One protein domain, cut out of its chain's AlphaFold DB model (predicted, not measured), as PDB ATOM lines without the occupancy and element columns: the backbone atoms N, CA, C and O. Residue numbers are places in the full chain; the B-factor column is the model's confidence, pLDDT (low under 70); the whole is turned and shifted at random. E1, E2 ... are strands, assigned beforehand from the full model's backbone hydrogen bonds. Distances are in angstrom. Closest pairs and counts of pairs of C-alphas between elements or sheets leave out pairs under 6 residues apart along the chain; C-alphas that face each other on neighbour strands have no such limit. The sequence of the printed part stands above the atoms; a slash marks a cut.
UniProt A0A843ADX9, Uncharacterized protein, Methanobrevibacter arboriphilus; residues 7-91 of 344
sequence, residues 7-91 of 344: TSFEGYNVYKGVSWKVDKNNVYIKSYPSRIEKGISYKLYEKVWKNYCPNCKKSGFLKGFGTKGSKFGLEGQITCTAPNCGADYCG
ATOM      1  N   THR A   7     191.957  99.817 211.316       87.19
ATOM      2  CA  THR A   7     192.760  99.245 212.402       87.19
ATOM      3  C   THR A   7     192.217  97.871 212.800       87.19
ATOM      4  O   THR A   7     191.147  97.473 212.339       87.19
ATOM      5  N   SER A   8     192.950  97.145 213.645       87.50
ATOM      6  CA  SER A   8     192.518  95.862 214.201       87.50
ATOM      7  C   SER A   8     192.032  96.049 215.638       87.50
ATOM      8  O   SER A   8     192.724  96.661 216.450       87.50
ATOM      9  N   PHE A   9     190.853  95.523 215.963       79.81
ATOM     10  CA  PHE A   9     190.301  95.491 217.317       79.81
ATOM     11  C   PHE A   9     189.693  94.114 217.586       79.81
ATOM     12  O   PHE A   9     188.871  93.642 216.804       79.81
ATOM     13  N   GLU A  10     190.123  93.451 218.664       82.19
ATOM     14  CA  GLU A  10     189.697  92.084 219.031       82.19
ATOM     15  C   GLU A  10     189.785  91.066 217.868       82.19
ATOM     16  O   GLU A  10     188.982  90.142 217.749       82.19
ATOM     17  N   GLY A  11     190.776  91.230 216.982       82.00
ATOM     18  CA  GLY A  11     190.985  90.357 215.821       82.00
ATOM     19  C   GLY A  11     190.071  90.644 214.623       82.00
ATOM     20  O   GLY A  11     190.007  89.825 213.702       82.00
ATOM     21  N   TYR A  12     189.379  91.787 214.622       84.19
ATOM     22  CA  TYR A  12     188.569  92.286 213.513       84.19
ATOM     23  C   TYR A  12     189.172  93.548 212.902       84.19
ATOM     24  O   TYR A  12     189.625  94.432 213.624       84.19
ATOM     25  N   ASN A  13     189.074  93.687 211.580       86.19
ATOM     26  CA  ASN A  13     189.317  94.957 210.906       86.19
ATOM     27  C   ASN A  13     188.123  95.896 211.127       86.19
ATOM     28  O   ASN A  13     186.971  95.520 210.893       86.19
ATOM     29  N   VAL A  14     188.399  97.117 211.577       86.94
ATOM     30  CA  VAL A  14     187.401  98.152 211.877       86.94
ATOM     31  C   VAL A  14     187.939  99.546 211.562       86.94
ATOM     32  O   VAL A  14     189.147  99.752 211.456       86.94
ATOM     33  N   TYR A  15     187.062 100.541 211.440       87.44
ATOM     34  CA  TYR A  15     187.496 101.936 211.403       87.44
ATOM     35  C   TYR A  15     188.083 102.372 212.747       87.44
ATOM     36  O   TYR A  15     187.614 101.980 213.816       87.44
ATOM     37  N   LYS A  16     189.090 103.249 212.699       87.69
ATOM     38  CA  LYS A  16     189.693 103.848 213.894       87.69
ATOM     39  C   LYS A  16     188.615 104.447 214.811       87.69
ATOM     40  O   LYS A  16     187.765 105.225 214.368       87.69
ATOM     41  N   GLY A  17     188.686 104.085 216.092       87.50
ATOM     42  CA  GLY A  17     187.752 104.511 217.139       87.50
ATOM     43  C   GLY A  17     186.569 103.566 217.367       87.50
ATOM     44  O   GLY A  17     185.841 103.757 218.338       87.50
ATOM     45  N   VAL A  18     186.384 102.546 216.522       91.12
ATOM     46  CA  VAL A  18     185.418 101.474 216.783       91.12
ATOM     47  C   VAL A  18     185.918 100.599 217.930       91.12
ATOM     48  O   VAL A  18     187.078 100.199 217.950       91.12
ATOM     49  N   SER A  19     185.039 100.306 218.885       89.94
ATOM     50  CA  SER A  19     185.346  99.437 220.026       89.94
ATOM     51  C   SER A  19     184.070  98.904 220.662       89.94
ATOM     52  O   SER A  19     183.028  99.567 220.603       89.94
ATOM     53  N   TRP A  20     184.171  97.768 221.347       91.94
ATOM     54  CA  TRP A  20     183.076  97.188 222.118       91.94
ATOM     55  C   TRP A  20     183.524  96.818 223.521       91.94
ATOM     56  O   TRP A  20     184.670  96.453 223.750       91.94
ATOM     57  N   LYS A  21     182.579  96.860 224.451       90.38
ATOM     58  CA  LYS A  21     182.670  96.197 225.748       90.38
ATOM     59  C   LYS A  21     181.316  95.562 226.013       90.38
ATOM     60  O   LYS A  21     180.287  96.218 225.866       90.38
ATOM     61  N   VAL A  22     181.299  94.291 226.378       88.88
ATOM     62  CA  VAL A  22     180.056  93.543 226.596       88.88
ATOM     63  C   VAL A  22     180.061  92.991 228.008       88.88
ATOM     64  O   VAL A  22     180.994  92.292 228.393       88.88
ATOM     65  N   ASP A  23     179.017  93.299 228.769       87.75
ATOM     66  CA  ASP A  23     178.728  92.649 230.044       87.75
ATOM     67  C   ASP A  23     177.423  91.831 229.943       87.75
ATOM     68  O   ASP A  23     176.787  91.744 228.884       87.75
ATOM     69  N   LYS A  24     177.023  91.183 231.045       84.50
ATOM     70  CA  LYS A  24     175.815  90.341 231.093       84.50
ATOM     71  C   LYS A  24     174.534  91.104 230.718       84.50
ATOM     72  O   LYS A  24     173.603  90.508 230.182       84.50
ATOM     73  N   ASN A  25     174.487  92.403 230.992       87.25
ATOM     74  CA  ASN A  25     173.299  93.247 230.907       87.25
ATOM     75  C   ASN A  25     173.343  94.228 229.730       87.25
ATOM     76  O   ASN A  25     172.284  94.584 229.211       87.25
ATOM     77  N   ASN A  26     174.529  94.656 229.298       92.44
ATOM     78  CA  ASN A  26     174.726  95.734 228.339       92.44
ATOM     79  C   ASN A  26     175.839  95.446 227.319       92.44
ATOM     80  O   ASN A  26     176.805  94.730 227.572       92.44
ATOM     81  N   VAL A  27     175.702  96.083 226.160       91.06
ATOM     82  CA  VAL A  27     176.718  96.228 225.118       91.06
ATOM     83  C   VAL A  27     177.047  97.714 225.013       91.06
ATOM     84  O   VAL A  27     176.208  98.506 224.577       91.06
ATOM     85  N   TYR A  28     178.260  98.088 225.407       92.06
ATOM     86  CA  TYR A  28     178.831  99.415 225.191       92.06
ATOM     87  C   TYR A  28     179.568  99.396 223.862       92.06
ATOM     88  O   TYR A  28     180.394  98.515 223.617       92.06
ATOM     89  N   ILE A  29     179.262 100.347 222.993       92.56
ATOM     90  CA  ILE A  29     179.795 100.363 221.637       92.56
ATOM     91  C   ILE A  29     180.181 101.779 221.231       92.56
ATOM     92  O   ILE A  29     179.404 102.719 221.403       92.56
ATOM     93  N   LYS A  30     181.375 101.905 220.651       93.06
ATOM     94  CA  LYS A  30     181.755 103.034 219.804       93.06
ATOM     95  C   LYS A  30     181.721 102.548 218.363       93.06
ATOM     96  O   LYS A  30     182.419 101.591 218.039       93.06
ATOM     97  N   SER A  31     180.888 103.142 217.515       92.25
ATOM     98  CA  SER A  31     180.726 102.686 216.128       92.25
ATOM     99  C   SER A  31     180.298 103.801 215.182       92.25
ATOM    100  O   SER A  31     179.717 104.810 215.593       92.25
ATOM    101  N   TYR A  32     180.532 103.586 213.892       88.94
ATOM    102  CA  TYR A  32     179.915 104.362 212.820       88.94
ATOM    103  C   TYR A  32     178.559 103.738 212.443       88.94
ATOM    104  O   TYR A  32     178.302 102.571 212.755       88.94
ATOM    105  N   PRO A  33     177.627 104.486 211.830       88.56
ATOM    106  CA  PRO A  33     176.344 103.916 211.440       88.56
ATOM    107  C   PRO A  33     176.510 103.002 210.217       88.56
ATOM    108  O   PRO A  33     176.723 103.488 209.112       88.56
ATOM    109  N   SER A  34     176.340 101.686 210.394       82.19
ATOM    110  CA  SER A  34     176.269 100.715 209.284       82.19
ATOM    111  C   SER A  34     174.907 100.698 208.578       82.19
ATOM    112  O   SER A  34     174.757 100.145 207.493       82.19
ATOM    113  N   ARG A  35     173.895 101.323 209.190       78.75
ATOM    114  CA  ARG A  35     172.573 101.568 208.606       78.75
ATOM    115  C   ARG A  35     172.224 103.038 208.796       78.75
ATOM    116  O   ARG A  35     172.091 103.492 209.934       78.75
ATOM    117  N   ILE A  36     172.088 103.768 207.688       74.31
ATOM    118  CA  ILE A  36     171.764 105.197 207.693       74.31
ATOM    119  C   ILE A  36     170.259 105.377 207.887       74.31
ATOM    120  O   ILE A  36     169.452 104.863 207.116       74.31
ATOM    121  N   GLU A  37     169.892 106.120 208.926       75.56
ATOM    122  CA  GLU A  37     168.536 106.621 209.146       75.56
ATOM    123  C   GLU A  37     168.501 108.135 208.912       75.56
ATOM    124  O   GLU A  37     169.519 108.823 209.042       75.56
ATOM    125  N   LYS A  38     167.318 108.670 208.586       77.75
ATOM    126  CA  LYS A  38     167.119 110.116 208.426       77.75
ATOM    127  C   LYS A  38     167.598 110.844 209.691       77.75
ATOM    128  O   LYS A  38     167.175 110.514 210.793       77.75
ATOM    129  N   GLY A  39     168.475 111.831 209.520       80.19
ATOM    130  CA  GLY A  39     169.020 112.635 210.620       80.19
ATOM    131  C   GLY A  39     170.249 112.047 211.325       80.19
ATOM    132  O   GLY A  39     170.791 112.696 212.215       80.19
ATOM    133  N   ILE A  40     170.740 110.866 210.929       79.31
ATOM    134  CA  ILE A  40     171.984 110.303 211.470       79.31
ATOM    135  C   ILE A  40     173.149 110.620 210.532       79.31
ATOM    136  O   ILE A  40     173.289 110.030 209.463       79.31
ATOM    137  N   SER A  41     174.021 111.542 210.949       86.12
ATOM    138  CA  SER A  41     175.279 111.822 210.243       86.12
ATOM    139  C   SER A  41     176.250 110.643 210.343       86.12
ATOM    140  O   SER A  41     176.308 109.983 211.384       86.12
ATOM    141  N   TYR A  42     177.056 110.401 209.309       85.00
ATOM    142  CA  TYR A  42     178.112 109.390 209.358       85.00
ATOM    143  C   TYR A  42     179.325 109.914 210.145       85.00
ATOM    144  O   TYR A  42     180.258 110.491 209.586       85.00
ATOM    145  N   LYS A  43     179.308 109.701 211.460       86.56
ATOM    146  CA  LYS A  43     180.403 109.975 212.400       86.56
ATOM    147  C   LYS A  43     180.474 108.868 213.452       86.56
ATOM    148  O   LYS A  43     179.603 108.002 213.474       86.56
ATOM    149  N   LEU A  44     181.503 108.888 214.293       88.56
ATOM    150  CA  LEU A  44     181.624 107.948 215.405       88.56
ATOM    151  C   LEU A  44     180.608 108.320 216.497       88.56
ATOM    152  O   LEU A  44     180.504 109.488 216.873       88.56
ATOM    153  N   TYR A  45     179.856 107.339 216.993       91.38
ATOM    154  CA  TYR A  45     178.931 107.504 218.115       91.38
ATOM    155  C   TYR A  45     179.269 106.531 219.225       91.38
ATOM    156  O   TYR A  45     179.684 105.407 218.959       91.38
ATOM    157  N   GLU A  46     178.958 106.938 220.448       94.19
ATOM    158  CA  GLU A  46     178.943 106.057 221.607       94.19
ATOM    159  C   GLU A  46     177.493 105.708 221.948       94.19
ATOM    160  O   GLU A  46     176.620 106.583 222.014       94.19
ATOM    161  N   LYS A  47     177.209 104.414 222.107       94.12
ATOM    162  CA  LYS A  47     175.887 103.896 222.464       94.12
ATOM    163  C   LYS A  47     176.006 102.811 223.519       94.12
ATOM    164  O   LYS A  47     177.022 102.130 223.640       94.12
ATOM    165  N   VAL A  48     174.905 102.632 224.241       92.75
ATOM    166  CA  VAL A  48     174.713 101.512 225.156       92.75
ATOM    167  C   VAL A  48     173.398 100.833 224.818       92.75
ATOM    168  O   VAL A  48     172.341 101.472 224.772       92.75
ATOM    169  N   TRP A  49     173.459  99.529 224.588       95.50
ATOM    170  CA  TRP A  49     172.307  98.682 224.299       95.50
ATOM    171  C   TRP A  49     172.168  97.623 225.380       95.50
ATOM    172  O   TRP A  49     173.171  97.160 225.910       95.50
ATOM    173  N   LYS A  50     170.945  97.194 225.694       94.81
ATOM    174  CA  LYS A  50     170.750  96.003 226.527       94.81
ATOM    175  C   LYS A  50     171.320  94.796 225.792       94.81
ATOM    176  O   LYS A  50     171.077  94.648 224.595       94.81
ATOM    177  N   ASN A  51     172.002  93.906 226.506       95.56
ATOM    178  CA  ASN A  51     172.444  92.608 225.997       95.56
ATOM    179  C   ASN A  51     171.243  91.649 225.886       95.56
ATOM    180  O   ASN A  51     171.142  90.644 226.585       95.56
ATOM    181  N   TYR A  52     170.281  92.021 225.041       95.19
ATOM    182  CA  TYR A  52     169.032  91.322 224.774       95.19
ATOM    183  C   TYR A  52     168.716  91.415 223.285       95.19
ATOM    184  O   TYR A  52     168.541  92.508 222.744       95.19
ATOM    185  N   CYS A  53     168.612  90.263 222.631       94.19
ATOM    186  CA  CYS A  53     168.287  90.180 221.219       94.19
ATOM    187  C   CYS A  53     166.762  90.242 221.012       94.19
ATOM    188  O   CYS A  53     166.068  89.292 221.381       94.19
ATOM    189  N   PRO A  54     166.208  91.296 220.386       93.62
ATOM    190  CA  PRO A  54     164.774  91.393 220.112       93.62
ATOM    191  C   PRO A  54     164.284  90.378 219.069       93.62
ATOM    192  O   PRO A  54     163.091  90.096 219.030       93.62
ATOM    193  N   ASN A  55     165.176  89.822 218.239       89.94
ATOM    194  CA  ASN A  55     164.805  88.830 217.230       89.94
ATOM    195  C   ASN A  55     164.516  87.453 217.853       89.94
ATOM    196  O   ASN A  55     163.438  86.902 217.659       89.94
ATOM    197  N   CYS A  56     165.453  86.900 218.633       91.12
ATOM    198  CA  CYS A  56     165.289  85.580 219.261       91.12
ATOM    199  C   CYS A  56     164.844  85.632 220.729       91.12
ATOM    200  O   CYS A  56     164.686  84.589 221.356       91.12
ATOM    201  N   LYS A  57     164.658  86.836 221.284       93.75
ATOM    202  CA  LYS A  57     164.220  87.100 222.662       93.75
ATOM    203  C   LYS A  57     165.148  86.537 223.752       93.75
ATOM    204  O   LYS A  57     164.698  86.317 224.874       93.75
ATOM    205  N   LYS A  58     166.438  86.331 223.454       88.56
ATOM    206  CA  LYS A  58     167.449  85.824 224.404       88.56
ATOM    207  C   LYS A  58     168.377  86.938 224.902       88.56
ATOM    208  O   LYS A  58     168.789  87.797 224.120       88.56
ATOM    209  N   SER A  59     168.737  86.887 226.185       93.38
ATOM    210  CA  SER A  59     169.715  87.785 226.822       93.38
ATOM    211  C   SER A  59     171.111  87.164 226.874       93.38
ATOM    212  O   SER A  59     171.229  85.945 226.939       93.38
ATOM    213  N   GLY A  60     172.159  87.987 226.889       90.88
ATOM    214  CA  GLY A  60     173.545  87.537 227.086       90.88
ATOM    215  C   GLY A  60     174.261  87.034 225.828       90.88
ATOM    216  O   GLY A  60     175.392  86.568 225.919       90.88
ATOM    217  N   PHE A  61     173.626  87.123 224.655       92.19
ATOM    218  CA  PHE A  61     174.161  86.602 223.389       92.19
ATOM    219  C   PHE A  61     174.552  87.687 222.379       92.19
ATOM    220  O   PHE A  61     174.923  87.354 221.257       92.19
ATOM    221  N   LEU A  62     174.449  88.972 222.717       92.19
ATOM    222  CA  LEU A  62     174.925  90.036 221.837       92.19
ATOM    223  C   LEU A  62     176.429  90.238 222.024       92.19
ATOM    224  O   LEU A  62     176.902  90.338 223.153       92.19
ATOM    225  N   LYS A  63     177.169  90.332 220.919       91.81
ATOM    226  CA  LYS A  63     178.607  90.623 220.904       91.81
ATOM    227  C   LYS A  63     178.944  91.680 219.860       91.81
ATOM    228  O   LYS A  63     178.222  91.824 218.877       91.81
ATOM    229  N   GLY A  64     180.040  92.400 220.077       87.56
ATOM    230  CA  GLY A  64     180.627  93.279 219.071       87.56
ATOM    231  C   GLY A  64     181.243  92.490 217.921       87.56
ATOM    232  O   GLY A  64     181.825  91.433 218.155       87.56
ATOM    233  N   PHE A  65     181.088  92.980 216.693       86.56
ATOM    234  CA  PHE A  65     181.653  92.359 215.495       86.56
ATOM    235  C   PHE A  65     182.163  93.409 214.508       86.56
ATOM    236  O   PHE A  65     181.470  94.384 214.201       86.56
ATOM    237  N   GLY A  66     183.359  93.168 213.971       79.75
ATOM    238  CA  GLY A  66     183.921  93.888 212.829       79.75
ATOM    239  C   GLY A  66     184.195  92.953 211.652       79.75
ATOM    240  O   GLY A  66     183.774  91.794 211.635       79.75
ATOM    241  N   THR A  67     184.927  93.437 210.658       77.56
ATOM    242  CA  THR A  67     185.260  92.680 209.448       77.56
ATOM    243  C   THR A  67     186.334  91.629 209.751       77.56
ATOM    244  O   THR A  67     187.490  91.958 210.002       77.56
ATOM    245  N   LYS A  68     185.980  90.341 209.676       60.75
ATOM    246  CA  LYS A  68     186.926  89.208 209.625       60.75
ATOM    247  C   LYS A  68     186.660  88.436 208.333       60.75
ATOM    248  O   LYS A  68     186.009  87.397 208.341       60.75
ATOM    249  N   GLY A  69     187.040  89.039 207.206       53.09
ATOM    250  CA  GLY A  69     186.533  88.669 205.877       53.09
ATOM    251  C   GLY A  69     185.226  89.393 205.513       53.09
ATOM    252  O   GLY A  69     184.839  90.351 206.170       53.09
ATOM    253  N   SER A  70     184.533  88.949 204.462       50.41
ATOM    254  CA  SER A  70     183.494  89.712 203.736       50.41
ATOM    255  C   SER A  70     182.132  89.902 204.429       50.41
ATOM    256  O   SER A  70     181.277  90.597 203.889       50.41
ATOM    257  N   LYS A  71     181.883  89.297 205.599       58.31
ATOM    258  CA  LYS A  71     180.523  89.229 206.177       58.31
ATOM    259  C   LYS A  71     180.067  90.496 206.917       58.31
ATOM    260  O   LYS A  71     178.871  90.769 206.964       58.31
ATOM    261  N   PHE A  72     180.986  91.254 207.509       67.44
ATOM    262  CA  PHE A  72     180.660  92.395 208.375       67.44
ATOM    263  C   PHE A  72     181.379  93.659 207.909       67.44
ATOM    264  O   PHE A  72     182.475  93.572 207.360       67.44
ATOM    265  N   GLY A  73     180.765  94.821 208.139       75.88
ATOM    266  CA  GLY A  73     181.329  96.127 207.781       75.88
ATOM    267  C   GLY A  73     182.352  96.654 208.794       75.88
ATOM    268  O   GLY A  73     182.360  96.248 209.960       75.88
ATOM    269  N   LEU A  74     183.181  97.601 208.348       86.56
ATOM    270  CA  LEU A  74     184.241  98.242 209.142       86.56
ATOM    271  C   LEU A  74     183.687  99.213 210.203       86.56
ATOM    272  O   LEU A  74     184.409  99.623 211.109       86.56
ATOM    273  N   GLU A  75     182.408  99.585 210.113       88.25
ATOM    274  CA  GLU A  75     181.718 100.524 211.007       88.25
ATOM    275  C   GLU A  75     181.606 100.053 212.452       88.25
ATOM    276  O   GLU A  75     181.449 100.870 213.361       88.25
ATOM    277  N   GLY A  76     181.660  98.738 212.631       85.00
ATOM    278  CA  GLY A  76     181.407  98.046 213.873       85.00
ATOM    279  C   GLY A  76     179.924  97.805 214.159       85.00
ATOM    280  O   GLY A  76     179.099  98.720 214.179       85.00
ATOM    281  N   GLN A  77     179.575  96.539 214.376       90.88
ATOM    282  CA  GLN A  77     178.199  96.057 214.508       90.88
ATOM    283  C   GLN A  77     178.019  95.264 215.804       90.88
ATOM    284  O   GLN A  77     178.977  95.014 216.538       90.88
ATOM    285  N   ILE A  78     176.774  94.896 216.102       92.88
ATOM    286  CA  ILE A  78     176.424  94.008 217.212       92.88
ATOM    287  C   ILE A  78     175.719  92.788 216.632       92.88
ATOM    288  O   ILE A  78     174.681  92.940 216.004       92.88
ATOM    289  N   THR A  79     176.218  91.587 216.886       92.00
ATOM    290  CA  THR A  79     175.615  90.343 216.389       92.00
ATOM    291  C   THR A  79     175.119  89.485 217.543       92.00
ATOM    292  O   THR A  79     175.770  89.362 218.581       92.00
ATOM    293  N   CYS A  80     173.962  88.856 217.356       89.81
ATOM    294  CA  CYS A  80     173.421  87.849 218.250       89.81
ATOM    295  C   CYS A  80     174.011  86.470 217.934       89.81
ATOM    296  O   CYS A  80     173.653  85.844 216.935       89.81
ATOM    297  N   THR A  81     174.834  85.955 218.845       89.38
ATOM    298  CA  THR A  81     175.482  84.639 218.756       89.38
ATOM    299  C   THR A  81     174.635  83.498 219.321       89.38
ATOM    300  O   THR A  81     175.130  82.386 219.476       89.38
ATOM    301  N   ALA A  82     173.369  83.749 219.670       84.56
ATOM    302  CA  ALA A  82     172.461  82.681 220.063       84.56
ATOM    303  C   ALA A  82     172.266  81.696 218.892       84.56
ATOM    304  O   ALA A  82     172.116  82.155 217.751       84.56
ATOM    305  N   PRO A  83     172.196  80.376 219.159       83.31
ATOM    306  CA  PRO A  83     171.952  79.376 218.124       83.31
ATOM    307  C   PRO A  83     170.735  79.734 217.263       83.31
ATOM    308  O   PRO A  83     169.695  80.132 217.796       83.31
ATOM    309  N   ASN A  84     170.887  79.607 215.942       81.12
ATOM    310  CA  ASN A  84     169.856  79.848 214.923       81.12
ATOM    311  C   ASN A  84     169.277  81.278 214.862       81.12
ATOM    312  O   ASN A  84     168.223  81.479 214.267       81.12
ATOM    313  N   CYS A  85     169.932  82.286 215.454       81.81
ATOM    314  CA  CYS A  85     169.462  83.674 215.365       81.81
ATOM    315  C   CYS A  85     170.121  84.461 214.225       81.81
ATOM    316  O   CYS A  85     169.415  85.016 213.383       81.81
ATOM    317  N   GLY A  86     171.456  84.582 214.245       78.94
ATOM    318  CA  GLY A  86     172.221  85.344 213.247       78.94
ATOM    319  C   GLY A  86     171.695  86.768 213.021       78.94
ATOM    320  O   GLY A  86     171.626  87.226 211.883       78.94
ATOM    321  N   ALA A  87     171.195  87.419 214.078       83.94
ATOM    322  CA  ALA A  87     170.701  88.787 213.972       83.94
ATOM    323  C   ALA A  87     171.861  89.760 214.121       83.94
ATOM    324  O   ALA A  87     172.627  89.636 215.072       83.94
ATOM    325  N   ASP A  88     171.964  90.711 213.202       89.62
ATOM    326  CA  ASP A  88     173.056  91.672 213.119       89.62
ATOM    327  C   ASP A  88     172.454  93.062 213.259       89.62
ATOM    328  O   ASP A  88     171.454  93.358 212.620       89.62
ATOM    329  N   TYR A  89     173.024  93.913 214.098       92.00
ATOM    330  CA  TYR A  89     172.479  95.217 214.449       92.00
ATOM    331  C   TYR A  89     173.507  96.312 214.183       92.00
ATOM    332  O   TYR A  89     174.687  96.189 214.516       92.00
ATOM    333  N   CYS A  90     173.041  97.429 213.631       92.06
ATOM    334  CA  CYS A  90     173.829  98.649 213.536       92.06
ATOM    335  C   CYS A  90     174.163  99.152 214.941       92.06
ATOM    336  O   CYS A  90     173.265  99.392 215.748       92.06
ATOM    337  N   GLY A  91     175.447  99.375 215.222       91.50
ATOM    338  CA  GLY A  91     175.893  99.824 216.539       91.50
ATOM    339  C   GLY A  91     175.342 101.188 216.965       91.50
ATOM    340  O   GLY A  91     175.133 101.435 218.153       91.50
TER     341      GLY A  91
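This is residues 7 to 91 of the 344 residues of an uncharacterized protein of Methanobrevibacter arboriphilus (UniProt A0A843ADX9). A small sandwich of two three-stranded sheets, E3-E4-E5 and E6-E7-E8, face to face with their strands running nearly in line and coming closest where edge strand E3 meets edge strand E6. The hairpin of E1 and E2 sits at one end of it, near E3 and E6, and a wide loop, residues 32 to 44, joins E4 to E5. The printed part has 85 residues, with no named helix and eight named strands, E1 to E8 in order along the chain; its three sheets, E3-E4-E5, E6-E7-E8 and E1-E2, are antiparallel. The class is all strand, though the named strands hold 34 of the 85 residues, under half. The whole is compact, with a radius of gyration of the C-alphas of 12.2 A, and rounded, spanning 30 by 30 by 21 A.

E3, residues 19 to 22, E4, residues 26 to 31, and E5, residues 45 to 50, form a meander, each strand the antiparallel neighbour of the one before. E3 and E4 are a hairpin, with N 21 and O 28 within hydrogen-bond range at 2.9 A. E4 and E5 are a hairpin too, with N 27 and O 49 at 2.8 A. E6, residues 62 to 65, E7, residues 77 to 80, and E8, residues 88 to 90, form the second meander; N 79 and O 63 are 2.8 A apart, and N 89 and O 78 2.7 A. The two sheets make a sandwich, two sheets face to face, with 35 pairs of C-alphas within 10 A and best planes 25 degrees apart. The closest C-alphas of E3 and E6 are those of Trp 20 and Gly 64, 5.5 A apart. E5 and E8 are apart. E1, residues 7 to 9, and E2, residues 12 to 15, are a hairpin, with N 7 and O 14 at 2.8 A. The closest C-alphas of E2 and E6 are those of Tyr 12 and Phe 65, 7.2 A apart.

E5 is 16.4 A from first to last C-alpha, E4 15.3 A, E3 10.3 A and E7 10.2 A. C-alpha 7, where E1 begins, is at (192.760, 99.245, 212.402). C-alpha 45, where E5 begins, is at (178.931, 107.504, 218.115). C-alpha 90, where E8 ends, is at (173.829, 98.649, 213.536).

The two C-alphas farthest apart are those of Gly 39 and Pro 83, 34.2 A. The printed part has no cut. The links E4 to E5, E5 to E6 and E6 to E7 are long. The mean pLDDT of the printed part is 86.0, and residues 68 to 72 are under 70.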